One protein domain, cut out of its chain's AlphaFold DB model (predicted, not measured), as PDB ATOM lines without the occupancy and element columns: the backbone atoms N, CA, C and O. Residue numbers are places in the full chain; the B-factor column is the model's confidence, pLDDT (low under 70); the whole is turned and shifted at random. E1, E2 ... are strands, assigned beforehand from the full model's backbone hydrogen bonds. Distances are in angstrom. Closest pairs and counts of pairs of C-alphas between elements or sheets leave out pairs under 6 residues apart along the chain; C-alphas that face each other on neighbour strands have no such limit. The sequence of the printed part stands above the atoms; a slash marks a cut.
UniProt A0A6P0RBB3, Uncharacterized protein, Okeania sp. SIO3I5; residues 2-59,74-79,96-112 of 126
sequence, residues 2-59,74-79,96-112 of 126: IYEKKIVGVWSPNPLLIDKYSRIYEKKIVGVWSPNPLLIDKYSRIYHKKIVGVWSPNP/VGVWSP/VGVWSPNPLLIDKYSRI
ATOM      1  N   ILE A   2     -33.655  -5.343   5.546       75.00
ATOM      2  CA  ILE A   2     -34.919  -5.839   6.098       75.00
ATOM      3  C   ILE A   2     -34.662  -7.241   6.647       75.00
ATOM      4  O   ILE A   2     -34.031  -8.065   5.977       75.00
ATOM      5  N   TYR A   3     -35.090  -7.471   7.884       76.19
ATOM      6  CA  TYR A   3     -35.001  -8.763   8.544       76.19
ATOM      7  C   TYR A   3     -36.360  -9.085   9.149       76.19
ATOM      8  O   TYR A   3     -36.689  -8.539  10.199       76.19
ATOM      9  N   GLU A   4     -37.116  -9.993   8.535       78.00
ATOM     10  CA  GLU A   4     -38.308 -10.553   9.160       78.00
ATOM     11  C   GLU A   4     -38.149 -12.043   9.481       78.00
ATOM     12  O   GLU A   4     -37.444 -12.859   8.863       78.00
ATOM     13  N   LYS A   5     -38.804 -12.425  10.577       80.44
ATOM     14  CA  LYS A   5     -38.789 -13.810  11.058       80.44
ATOM     15  C   LYS A   5     -39.822 -14.655  10.320       80.44
ATOM     16  O   LYS A   5     -39.646 -15.875  10.201       80.44
ATOM     17  N   LYS A   6     -40.927 -14.048   9.892       88.56
ATOM     18  CA  LYS A   6     -42.017 -14.736   9.209       88.56
ATOM     19  C   LYS A   6     -42.921 -13.722   8.518       88.56
ATOM     20  O   LYS A   6     -43.537 -12.914   9.196       88.56
ATOM     21  N   ILE A   7     -43.096 -13.885   7.216       86.69
ATOM     22  CA  ILE A   7     -44.086 -13.162   6.421       86.69
ATOM     23  C   ILE A   7     -45.184 -14.151   6.011       86.69
ATOM     24  O   ILE A   7     -44.896 -15.289   5.611       86.69
ATOM     25  N   VAL A   8     -46.446 -13.745   6.157       87.75
ATOM     26  CA  VAL A   8     -47.622 -14.554   5.809       87.75
ATOM     27  C   VAL A   8     -48.595 -13.700   5.018       87.75
ATOM     28  O   VAL A   8     -49.012 -12.667   5.520       87.75
ATOM     29  N   GLY A   9     -48.979 -14.171   3.833       82.06
ATOM     30  CA  GLY A   9     -50.063 -13.586   3.051       82.06
ATOM     31  C   GLY A   9     -49.747 -12.172   2.585       82.06
ATOM     32  O   GLY A   9     -50.327 -11.212   3.077       82.06
ATOM     33  N   VAL A  10     -48.834 -12.045   1.625       87.12
ATOM     34  CA  VAL A  10     -48.575 -10.764   0.960       87.12
ATOM     35  C   VAL A  10     -49.384 -10.714  -0.318       87.12
ATOM     36  O   VAL A  10     -49.226 -11.577  -1.183       87.12
ATOM     37  N   TRP A  11     -50.206  -9.679  -0.448       90.44
ATOM     38  CA  TRP A  11     -50.818  -9.317  -1.712       90.44
ATOM     39  C   TRP A  11     -50.373  -7.927  -2.129       90.44
ATOM     40  O   TRP A  11     -50.487  -6.964  -1.373       90.44
ATOM     41  N   SER A  12     -49.840  -7.820  -3.337       88.81
ATOM     42  CA  SER A  12     -49.451  -6.538  -3.913       88.81
ATOM     43  C   SER A  12     -49.586  -6.650  -5.424       88.81
ATOM     44  O   SER A  12     -48.786  -7.364  -6.019       88.81
ATOM     45  N   PRO A  13     -50.585  -6.012  -6.057       78.19
ATOM     46  CA  PRO A  13     -50.899  -6.237  -7.466       78.19
ATOM     47  C   PRO A  13     -49.736  -5.879  -8.410       78.19
ATOM     48  O   PRO A  13     -49.290  -6.723  -9.184       78.19
ATOM     49  N   ASN A  14     -49.201  -4.662  -8.293       88.50
ATOM     50  CA  ASN A  14     -48.113  -4.147  -9.135       88.50
ATOM     51  C   ASN A  14     -47.068  -3.406  -8.275       88.50
ATOM     52  O   ASN A  14     -46.979  -2.179  -8.340       88.50
ATOM     53  N   PRO A  15     -46.342  -4.098  -7.381       89.69
ATOM     54  CA  PRO A  15     -45.383  -3.443  -6.508       89.69
ATOM     55  C   PRO A  15     -44.178  -2.963  -7.318       89.69
ATOM     56  O   PRO A  15     -43.650  -3.695  -8.158       89.69
ATOM     57  N   LEU A  16     -43.733  -1.747  -7.015       91.56
ATOM     58  CA  LEU A  16     -42.532  -1.141  -7.568       91.56
ATOM     59  C   LEU A  16     -41.490  -0.988  -6.461       91.56
ATOM     60  O   LEU A  16     -41.753  -0.334  -5.452       91.56
ATOM     61  N   LEU A  17     -40.303  -1.554  -6.665       88.38
ATOM     62  CA  LEU A  17     -39.137  -1.313  -5.822       88.38
ATOM     63  C   LEU A  17     -37.977  -0.863  -6.703       88.38
ATOM     64  O   LEU A  17     -37.594  -1.559  -7.643       88.38
ATOM     65  N   ILE A  18     -37.402   0.286  -6.374       90.56
ATOM     66  CA  ILE A  18     -36.185   0.777  -7.011       90.56
ATOM     67  C   ILE A  18     -35.225   1.155  -5.892       90.56
ATOM     68  O   ILE A  18     -35.503   2.078  -5.127       90.56
ATOM     69  N   ASP A  19     -34.103   0.451  -5.792       89.31
ATOM     70  CA  ASP A  19     -33.080   0.741  -4.793       89.31
ATOM     71  C   ASP A  19     -31.676   0.659  -5.413       89.31
ATOM     72  O   ASP A  19     -31.379  -0.005  -6.406       89.31
ATOM     73  N   LYS A  20     -30.732   1.378  -4.820       89.25
ATOM     74  CA  LYS A  20     -29.317   1.202  -5.125       89.25
ATOM     75  C   LYS A  20     -28.770  -0.050  -4.435       89.25
ATOM     76  O   LYS A  20     -27.867  -0.686  -4.982       89.25
ATOM     77  N   TYR A  21     -29.258  -0.377  -3.235       90.12
ATOM     78  CA  TYR A  21     -28.730  -1.473  -2.421       90.12
ATOM     79  C   TYR A  21     -29.807  -2.174  -1.585       90.12
ATOM     80  O   TYR A  21     -29.973  -1.878  -0.401       90.12
ATOM     81  N   SER A  22     -30.391  -3.237  -2.128       87.06
ATOM     82  CA  SER A  22     -31.329  -4.069  -1.382       87.06
ATOM     83  C   SER A  22     -30.633  -5.214  -0.637       87.06
ATOM     84  O   SER A  22     -29.713  -5.881  -1.134       87.06
ATOM     85  N   ARG A  23     -31.061  -5.452   0.609       88.38
ATOM     86  CA  ARG A  23     -30.712  -6.652   1.387       88.38
ATOM     87  C   ARG A  23     -31.932  -7.147   2.142       88.38
ATOM     88  O   ARG A  23     -32.384  -6.470   3.071       88.38
ATOM     89  N   ILE A  24     -32.371  -8.347   1.790       87.56
ATOM     90  CA  ILE A  24     -33.532  -9.012   2.373       87.56
ATOM     91  C   ILE A  24     -33.067 -10.317   3.010       87.56
ATOM     92  O   ILE A  24     -32.425 -11.152   2.360       87.56
ATOM     93  N   TYR A  25     -33.388 -10.488   4.287       90.69
ATOM     94  CA  TYR A  25     -33.201 -11.746   4.990       90.69
ATOM     95  C   TYR A  25     -34.507 -12.180   5.628       90.69
ATOM     96  O   TYR A  25     -35.036 -11.510   6.504       90.69
ATOM     97  N   GLU A  26     -34.956 -13.369   5.254       89.56
ATOM     98  CA  GLU A  26     -36.252 -13.870   5.673       89.56
ATOM     99  C   GLU A  26     -36.180 -15.339   6.065       89.56
ATOM    100  O   GLU A  26     -35.717 -16.225   5.330       89.56
ATOM    101  N   LYS A  27     -36.678 -15.653   7.259       89.56
ATOM    102  CA  LYS A  27     -36.656 -17.044   7.727       89.56
ATOM    103  C   LYS A  27     -37.793 -17.867   7.118       89.56
ATOM    104  O   LYS A  27     -37.602 -19.061   6.858       89.56
ATOM    105  N   LYS A  28     -38.973 -17.286   6.905       91.44
ATOM    106  CA  LYS A  28     -40.111 -18.011   6.329       91.44
ATOM    107  C   LYS A  28     -41.072 -17.058   5.632       91.44
ATOM    108  O   LYS A  28     -41.627 -16.190   6.287       91.44
ATOM    109  N   ILE A  29     -41.351 -17.327   4.364       90.19
ATOM    110  CA  ILE A  29     -42.419 -16.680   3.603       90.19
ATOM    111  C   ILE A  29     -43.473 -17.725   3.254       90.19
ATOM    112  O   ILE A  29     -43.138 -18.850   2.858       90.19
ATOM    113  N   VAL A  30     -44.741 -17.368   3.440       91.81
ATOM    114  CA  VAL A  30     -45.892 -18.185   3.051       91.81
ATOM    115  C   VAL A  30     -46.889 -17.316   2.307       91.81
ATOM    116  O   VAL A  30     -47.444 -16.405   2.911       91.81
ATOM    117  N   GLY A  31     -47.143 -17.642   1.042       86.81
ATOM    118  CA  GLY A  31     -48.126 -16.960   0.212       86.81
ATOM    119  C   GLY A  31     -47.678 -15.553  -0.167       86.81
ATOM    120  O   GLY A  31     -47.850 -14.612   0.604       86.81
ATOM    121  N   VAL A  32     -47.118 -15.423  -1.366       89.44
ATOM    122  CA  VAL A  32     -46.881 -14.130  -2.014       89.44
ATOM    123  C   VAL A  32     -47.649 -14.113  -3.320       89.44
ATOM    124  O   VAL A  32     -47.466 -14.999  -4.159       89.44
ATOM    125  N   TRP A  33     -48.498 -13.106  -3.471       91.56
ATOM    126  CA  TRP A  33     -49.291 -12.882  -4.663       91.56
ATOM    127  C   TRP A  33     -48.977 -11.492  -5.211       91.56
ATOM    128  O   TRP A  33     -49.404 -10.473  -4.664       91.56
ATOM    129  N   SER A  34     -48.181 -11.467  -6.280       90.06
ATOM    130  CA  SER A  34     -47.770 -10.235  -6.946       90.06
ATOM    131  C   SER A  34     -47.817 -10.413  -8.457       90.06
ATOM    132  O   SER A  34     -46.845 -10.923  -9.000       90.06
ATOM    133  N   PRO A  35     -48.933 -10.057  -9.120       84.38
ATOM    134  CA  PRO A  35     -49.138 -10.133 -10.564       84.38
ATOM    135  C   PRO A  35     -47.975  -9.625 -11.421       84.38
ATOM    136  O   PRO A  35     -47.400 -10.412 -12.173       84.38
ATOM    137  N   ASN A  36     -47.613  -8.345 -11.282       91.00
ATOM    138  CA  ASN A  36     -46.579  -7.706 -12.102       91.00
ATOM    139  C   ASN A  36     -45.601  -6.897 -11.229       91.00
ATOM    140  O   ASN A  36     -45.645  -5.665 -11.217       91.00
ATOM    141  N   PRO A  37     -44.756  -7.558 -10.423       91.19
ATOM    142  CA  PRO A  37     -43.770  -6.878  -9.607       91.19
ATOM    143  C   PRO A  37     -42.640  -6.363 -10.495       91.19
ATOM    144  O   PRO A  37     -42.170  -7.075 -11.383       91.19
ATOM    145  N   LEU A  38     -42.180  -5.150 -10.207       93.12
ATOM    146  CA  LEU A  38     -41.024  -4.546 -10.851       93.12
ATOM    147  C   LEU A  38     -39.976  -4.231  -9.787       93.12
ATOM    148  O   LEU A  38     -40.201  -3.373  -8.931       93.12
ATOM    149  N   LEU A  39     -38.849  -4.944  -9.827       90.44
ATOM    150  CA  LEU A  39     -37.708  -4.694  -8.946       90.44
ATOM    151  C   LEU A  39     -36.502  -4.286  -9.791       90.44
ATOM    152  O   LEU A  39     -36.112  -4.997 -10.718       90.44
ATOM    153  N   ILE A  40     -35.916  -3.142  -9.456       92.56
ATOM    154  CA  ILE A  40     -34.687  -2.654 -10.077       92.56
ATOM    155  C   ILE A  40     -33.680  -2.362  -8.973       92.56
ATOM    156  O   ILE A  40     -33.843  -1.376  -8.251       92.56
ATOM    157  N   ASP A  41     -32.611  -3.160  -8.891       91.75
ATOM    158  CA  ASP A  41     -31.517  -2.907  -7.961       91.75
ATOM    159  C   ASP A  41     -30.156  -2.774  -8.654       91.75
ATOM    160  O   ASP A  41     -29.750  -3.533  -9.535       91.75
ATOM    161  N   LYS A  42     -29.313  -1.852  -8.179       92.38
ATOM    162  CA  LYS A  42     -27.890  -1.904  -8.576       92.38
ATOM    163  C   LYS A  42     -27.178  -3.086  -7.912       92.38
ATOM    164  O   LYS A  42     -26.274  -3.681  -8.500       92.38
ATOM    165  N   TYR A  43     -27.546  -3.399  -6.676       92.00
ATOM    166  CA  TYR A  43     -26.989  -4.513  -5.924       92.00
ATOM    167  C   TYR A  43     -28.068  -5.138  -5.051       92.00
ATOM    168  O   TYR A  43     -28.482  -4.526  -4.065       92.00
ATOM    169  N   SER A  44     -28.420  -6.384  -5.346       91.06
ATOM    170  CA  SER A  44     -29.392  -7.139  -4.569       91.06
ATOM    171  C   SER A  44     -28.745  -8.312  -3.836       91.06
ATOM    172  O   SER A  44     -27.837  -8.999  -4.325       91.06
ATOM    173  N   ARG A  45     -29.186  -8.528  -2.596       91.88
ATOM    174  CA  ARG A  45     -28.854  -9.708  -1.795       91.88
ATOM    175  C   ARG A  45     -30.099 -10.231  -1.116       91.88
ATOM    176  O   ARG A  45     -30.622  -9.597  -0.204       91.88
ATOM    177  N   ILE A  46     -30.480 -11.438  -1.493       90.75
ATOM    178  CA  ILE A  46     -31.693 -12.072  -1.016       90.75
ATOM    179  C   ILE A  46     -31.333 -13.403  -0.367       90.75
ATOM    180  O   ILE A  46     -30.707 -14.271  -0.982       90.75
ATOM    181  N   TYR A  47     -31.749 -13.572   0.885       92.94
ATOM    182  CA  TYR A  47     -31.648 -14.836   1.595       92.94
ATOM    183  C   TYR A  47     -33.006 -15.247   2.146       92.94
ATOM    184  O   TYR A  47     -33.578 -14.563   2.991       92.94
ATOM    185  N   HIS A  48     -33.453 -16.439   1.759       92.44
ATOM    186  CA  HIS A  48     -34.640 -17.054   2.333       92.44
ATOM    187  C   HIS A  48     -34.367 -18.475   2.813       92.44
ATOM    188  O   HIS A  48     -33.887 -19.350   2.078       92.44
ATOM    189  N   LYS A  49     -34.761 -18.778   4.053       93.00
ATOM    190  CA  LYS A  49     -34.666 -20.157   4.555       93.00
ATOM    191  C   LYS A  49     -35.811 -21.039   4.044       93.00
ATOM    192  O   LYS A  49     -35.589 -22.221   3.770       93.00
ATOM    193  N   LYS A  50     -37.030 -20.515   3.922       93.69
ATOM    194  CA  LYS A  50     -38.166 -21.267   3.380       93.69
ATOM    195  C   LYS A  50     -39.151 -20.335   2.689       93.69
ATOM    196  O   LYS A  50     -39.622 -19.397   3.320       93.69
ATOM    197  N   ILE A  51     -39.512 -20.671   1.458       93.44
ATOM    198  CA  ILE A  51     -40.607 -20.051   0.714       93.44
ATOM    199  C   ILE A  51     -41.638 -21.126   0.387       93.44
ATOM    200  O   ILE A  51     -41.272 -22.251   0.025       93.44
ATOM    201  N   VAL A  52     -42.913 -20.791   0.566       94.25
ATOM    202  CA  VAL A  52     -44.047 -21.637   0.188       94.25
ATOM    203  C   VAL A  52     -45.070 -20.783  -0.542       94.25
ATOM    204  O   VAL A  52     -45.632 -19.884   0.075       94.25
ATOM    205  N   GLY A  53     -45.325 -21.101  -1.809       90.88
ATOM    206  CA  GLY A  53     -46.317 -20.430  -2.637       90.88
ATOM    207  C   GLY A  53     -45.887 -19.020  -3.024       90.88
ATOM    208  O   GLY A  53     -46.033 -18.082  -2.242       90.88
ATOM    209  N   VAL A  54     -45.379 -18.882  -4.243       91.50
ATOM    210  CA  VAL A  54     -45.167 -17.591  -4.904       91.50
ATOM    211  C   VAL A  54     -45.893 -17.625  -6.231       91.50
ATOM    212  O   VAL A  54     -45.743 -18.583  -6.993       91.50
ATOM    213  N   TRP A  55     -46.662 -16.581  -6.497       93.25
ATOM    214  CA  TRP A  55     -47.382 -16.424  -7.747       93.25
ATOM    215  C   TRP A  55     -47.159 -15.013  -8.266       93.25
ATOM    216  O   TRP A  55     -47.629 -14.028  -7.686       93.25
ATOM    217  N   SER A  56     -46.398 -14.959  -9.352       90.94
ATOM    218  CA  SER A  56     -46.022 -13.737 -10.042       90.94
ATOM    219  C   SER A  56     -46.070 -13.968 -11.543       90.94
ATOM    220  O   SER A  56     -45.081 -14.455 -12.076       90.94
ATOM    221  N   PRO A  57     -47.212 -13.693 -12.202       87.81
ATOM    222  CA  PRO A  57     -47.432 -13.791 -13.636       87.81
ATOM    223  C   PRO A  57     -46.313 -13.224 -14.495       87.81
ATOM    224  O   PRO A  57     -45.714 -13.978 -15.258       87.81
ATOM    225  N   ASN A  58     -46.028 -11.930 -14.347       91.25
ATOM    226  CA  ASN A  58     -45.096 -11.208 -15.209       91.25
ATOM    227  C   ASN A  58     -44.118 -10.370 -14.367       91.25
ATOM    228  O   ASN A  58     -44.205  -9.140 -14.345       91.25
ATOM    229  N   PRO A  59     -43.227 -11.007 -13.591       91.69
ATOM    230  CA  PRO A  59     -42.241 -10.293 -12.805       91.69
ATOM    231  C   PRO A  59     -41.164  -9.729 -13.725       91.69
ATOM    232  O   PRO A  59     -40.669 -10.436 -14.603       91.69
ATOM    233  N   VAL A  74     -41.036 -24.170  -2.297       94.94
ATOM    234  CA  VAL A  74     -42.162 -25.037  -2.646       94.94
ATOM    235  C   VAL A  74     -43.206 -24.199  -3.371       94.94
ATOM    236  O   VAL A  74     -43.765 -23.300  -2.751       94.94
ATOM    237  N   GLY A  75     -43.468 -24.517  -4.635       91.62
ATOM    238  CA  GLY A  75     -44.473 -23.860  -5.465       91.62
ATOM    239  C   GLY A  75     -44.063 -22.449  -5.874       91.62
ATOM    240  O   GLY A  75     -44.192 -21.508  -5.089       91.62
ATOM    241  N   VAL A  76     -43.598 -22.314  -7.111       91.00
ATOM    242  CA  VAL A  76     -43.418 -21.027  -7.789       91.00
ATOM    243  C   VAL A  76     -44.161 -21.077  -9.109       91.00
ATOM    244  O   VAL A  76     -43.993 -22.022  -9.881       91.00
ATOM    245  N   TRP A  77     -44.970 -20.055  -9.351       92.31
ATOM    246  CA  TRP A  77     -45.724 -19.887 -10.578       92.31
ATOM    247  C   TRP A  77     -45.408 -18.521 -11.164       92.31
ATOM    248  O   TRP A  77     -45.847 -17.492 -10.644       92.31
ATOM    249  N   SER A  78     -44.617 -18.533 -12.230       89.44
ATOM    250  CA  SER A  78     -44.239 -17.330 -12.952       89.44
ATOM    251  C   SER A  78     -44.325 -17.568 -14.447       89.44
ATOM    252  O   SER A  78     -43.328 -17.999 -15.014       89.44
ATOM    253  N   PRO A  79     -45.508 -17.357 -15.054       87.69
ATOM    254  CA  PRO A  79     -45.772 -17.486 -16.479       87.69
ATOM    255  C   PRO A  79     -44.729 -16.875 -17.414       87.69
ATOM    256  O   PRO A  79     -44.138 -17.600 -18.210       87.69
ATOM    257  N   VAL A  96     -39.164 -27.521  -5.158       93.88
ATOM    258  CA  VAL A  96     -40.289 -28.413  -5.454       93.88
ATOM    259  C   VAL A  96     -41.358 -27.606  -6.177       93.88
ATOM    260  O   VAL A  96     -41.941 -26.722  -5.555       93.88
ATOM    261  N   GLY A  97     -41.610 -27.916  -7.447       89.12
ATOM    262  CA  GLY A  97     -42.624 -27.267  -8.274       89.12
ATOM    263  C   GLY A  97     -42.232 -25.855  -8.700       89.12
ATOM    264  O   GLY A  97     -42.352 -24.908  -7.920       89.12
ATOM    265  N   VAL A  98     -41.800 -25.728  -9.952       88.25
ATOM    266  CA  VAL A  98     -41.643 -24.450 -10.657       88.25
ATOM    267  C   VAL A  98     -42.387 -24.538 -11.978       88.25
ATOM    268  O   VAL A  98     -42.240 -25.523 -12.702       88.25
ATOM    269  N   TRP A  99     -43.173 -23.511 -12.275       89.19
ATOM    270  CA  TRP A  99     -43.915 -23.389 -13.521       89.19
ATOM    271  C   TRP A  99     -43.617 -22.034 -14.148       89.19
ATOM    272  O   TRP A  99     -44.032 -20.999 -13.619       89.19
ATOM    273  N   SER A 100     -42.875 -22.064 -15.254       86.69
ATOM    274  CA  SER A 100     -42.468 -20.872 -15.991       86.69
ATOM    275  C   SER A 100     -42.527 -21.122 -17.492       86.69
ATOM    276  O   SER A 100     -41.519 -21.525 -18.062       86.69
ATOM    277  N   PRO A 101     -43.703 -20.962 -18.127       84.94
ATOM    278  CA  PRO A 101     -43.900 -21.220 -19.546       84.94
ATOM    279  C   PRO A 101     -42.985 -20.434 -20.494       84.94
ATOM    280  O   PRO A 101     -42.396 -21.011 -21.402       84.94
ATOM    281  N   ASN A 102     -42.869 -19.121 -20.291       86.50
ATOM    282  CA  ASN A 102     -42.168 -18.231 -21.216       86.50
ATOM    283  C   ASN A 102     -41.149 -17.359 -20.469       86.50
ATOM    284  O   ASN A 102     -41.338 -16.147 -20.354       86.50
ATOM    285  N   PRO A 103     -40.092 -17.959 -19.900       85.75
ATOM    286  CA  PRO A 103     -39.058 -17.195 -19.232       85.75
ATOM    287  C   PRO A 103     -38.184 -16.468 -20.254       85.75
ATOM    288  O   PRO A 103     -37.808 -17.033 -21.278       85.75
ATOM    289  N   LEU A 104     -37.823 -15.225 -19.943       89.06
ATOM    290  CA  LEU A 104     -36.801 -14.476 -20.661       89.06
ATOM    291  C   LEU A 104     -35.701 -14.078 -19.677       89.06
ATOM    292  O   LEU A 104     -35.944 -13.336 -18.725       89.06
ATOM    293  N   LEU A 105     -34.493 -14.588 -19.910       86.81
ATOM    294  CA  LEU A 105     -33.319 -14.332 -19.082       86.81
ATOM    295  C   LEU A 105     -32.209 -13.718 -19.938       86.81
ATOM    296  O   LEU A 105     -31.751 -14.317 -20.909       86.81
ATOM    297  N   ILE A 106     -31.780 -12.513 -19.573       88.88
ATOM    298  CA  ILE A 106     -30.673 -11.792 -20.202       88.88
ATOM    299  C   ILE A 106     -29.574 -11.651 -19.160       88.88
ATOM    300  O   ILE A 106     -29.558 -10.688 -18.392       88.88
ATOM    301  N   ASP A 107     -28.626 -12.586 -19.184       86.88
ATOM    302  CA  ASP A 107     -27.503 -12.593 -18.252       86.88
ATOM    303  C   ASP A 107     -26.162 -12.450 -18.973       86.88
ATOM    304  O   ASP A 107     -25.866 -13.180 -19.918       86.88
ATOM    305  N   LYS A 108     -25.298 -11.544 -18.491       89.31
ATOM    306  CA  LYS A 108     -23.909 -11.474 -18.992       89.31
ATOM    307  C   LYS A 108     -23.006 -12.509 -18.324       89.31
ATOM    308  O   LYS A 108     -22.150 -13.098 -18.975       89.31
ATOM    309  N   TYR A 109     -23.169 -12.697 -17.017       90.19
ATOM    310  CA  TYR A 109     -22.407 -13.665 -16.238       90.19
ATOM    311  C   TYR A 109     -23.291 -14.272 -15.156       90.19
ATOM    312  O   TYR A 109     -23.630 -13.594 -14.183       90.19
ATOM    313  N   SER A 110     -23.596 -15.560 -15.283       88.75
ATOM    314  CA  SER A 110     -24.456 -16.269 -14.342       88.75
ATOM    315  C   SER A 110     -23.768 -17.496 -13.754       88.75
ATOM    316  O   SER A 110     -22.949 -18.171 -14.380       88.75
ATOM    317  N   ARG A 111     -24.076 -17.770 -12.486       91.38
ATOM    318  CA  ARG A 111     -23.778 -19.051 -11.840       91.38
ATOM    319  C   ARG A 111     -25.000 -19.508 -11.077       91.38
ATOM    320  O   ARG A 111     -25.373 -18.890 -10.075       91.38
ATOM    321  N   ILE A 112     -25.573 -20.611 -11.531       89.31
ATOM    322  CA  ILE A 112     -26.762 -21.210 -10.942       89.31
ATOM    323  C   ILE A 112     -26.382 -22.577 -10.385       89.31
ATOM    324  O   ILE A 112     -25.794 -23.406 -11.073       89.31
TER     325      ILE A 112
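What this domain is: This is residues 2 to 59, 74 to 79 and 96 to 112 of the 126 residues of an uncharacterized protein of Okeania sp. SIO3I5 (UniProt A0A6P0RBB3). The chain is wound in stacked, roughly three-sided turns, a solenoid: E2, E4, E6, E7 and E8 lie side by side as one nearly flat wall, while E3 and E5, each sharply bent, make the other two sides, with E1 beside E3. Two cuts leave the later turns incomplete, and E9, also bent, sticks out alone with residues 104 to 112. The printed part has 81 residues, with no named helix and nine named strands, E1 to E9 in chain order; the class is all strand. The sheets, E2 E4 E6 E7 E8 and E1 E3 E5, are parallel throughout. The whole is compact, with a radius of gyration of the C-alphas of 13.2 A and spans of 33 by 30 by 26 A.

How they stand to each other: In the larger sheet, E2, residues 7 to 11, is an edge strand and the parallel neighbour of E4, residues 29 to 33, with N 10 and O 31 2.9 A apart, within hydrogen-bond range. E4 is parallel to E6, residues 51 to 55, with N 55 and O 32 at 2.9 A. E6 is parallel to E7, residues 74 to 77, with N 53 and O 74 at 2.9 A. E7 is parallel to the other edge strand, E8, residues 96 to 99, with N 75 and O 96 at 2.8 A. From edge to edge the strands' lines turn by 14 degrees. In the second sheet, twisted, E3, residues 16 to 26, is the inner strand. E3 is parallel to E5, residues 38 to 48, at 1 degree, with N 17 and O 38 at 2.9 A. E3 is also parallel to E1, residues 2 to 4, at 40 degrees, with N 25 and O 2 at 3.0 A. E3 bends by 113 degrees at residue 20, and E5 by 113 degrees at residue 42. E3 and E4 meet only through their link, as do E5 and E6. E9, residues 104 to 112, pairs with no named strand, bends by 109 degrees at residue 109, and is apart from E5 and E8.

Where its parts are: E1 begins at C-alpha 2, (-34.919, -5.839, 6.098). E2 is 11.2 A long, E4 and E6 are 11.4 A each, E3 is 19.4 A and E5 is 19.3 A. E3 begins at C-alpha 16, (-42.532, -1.141, -7.568). E9, 15.5 A long, ends at C-alpha 112, (-26.762, -21.210, -10.942).

The domain as a whole: The two C-alphas farthest apart are those of Val 8 and Lys 108, 34.5 A. Residues 60 to 73 are not printed, with 17.9 A from C-alpha 59 to C-alpha 74; residues 80 to 95 are not printed, with 16.5 A from C-alpha 79 to C-alpha 96. The links that are printed whole are tight. The model's mean pLDDT of the printed part is 89.2, and no printed residue is under 70.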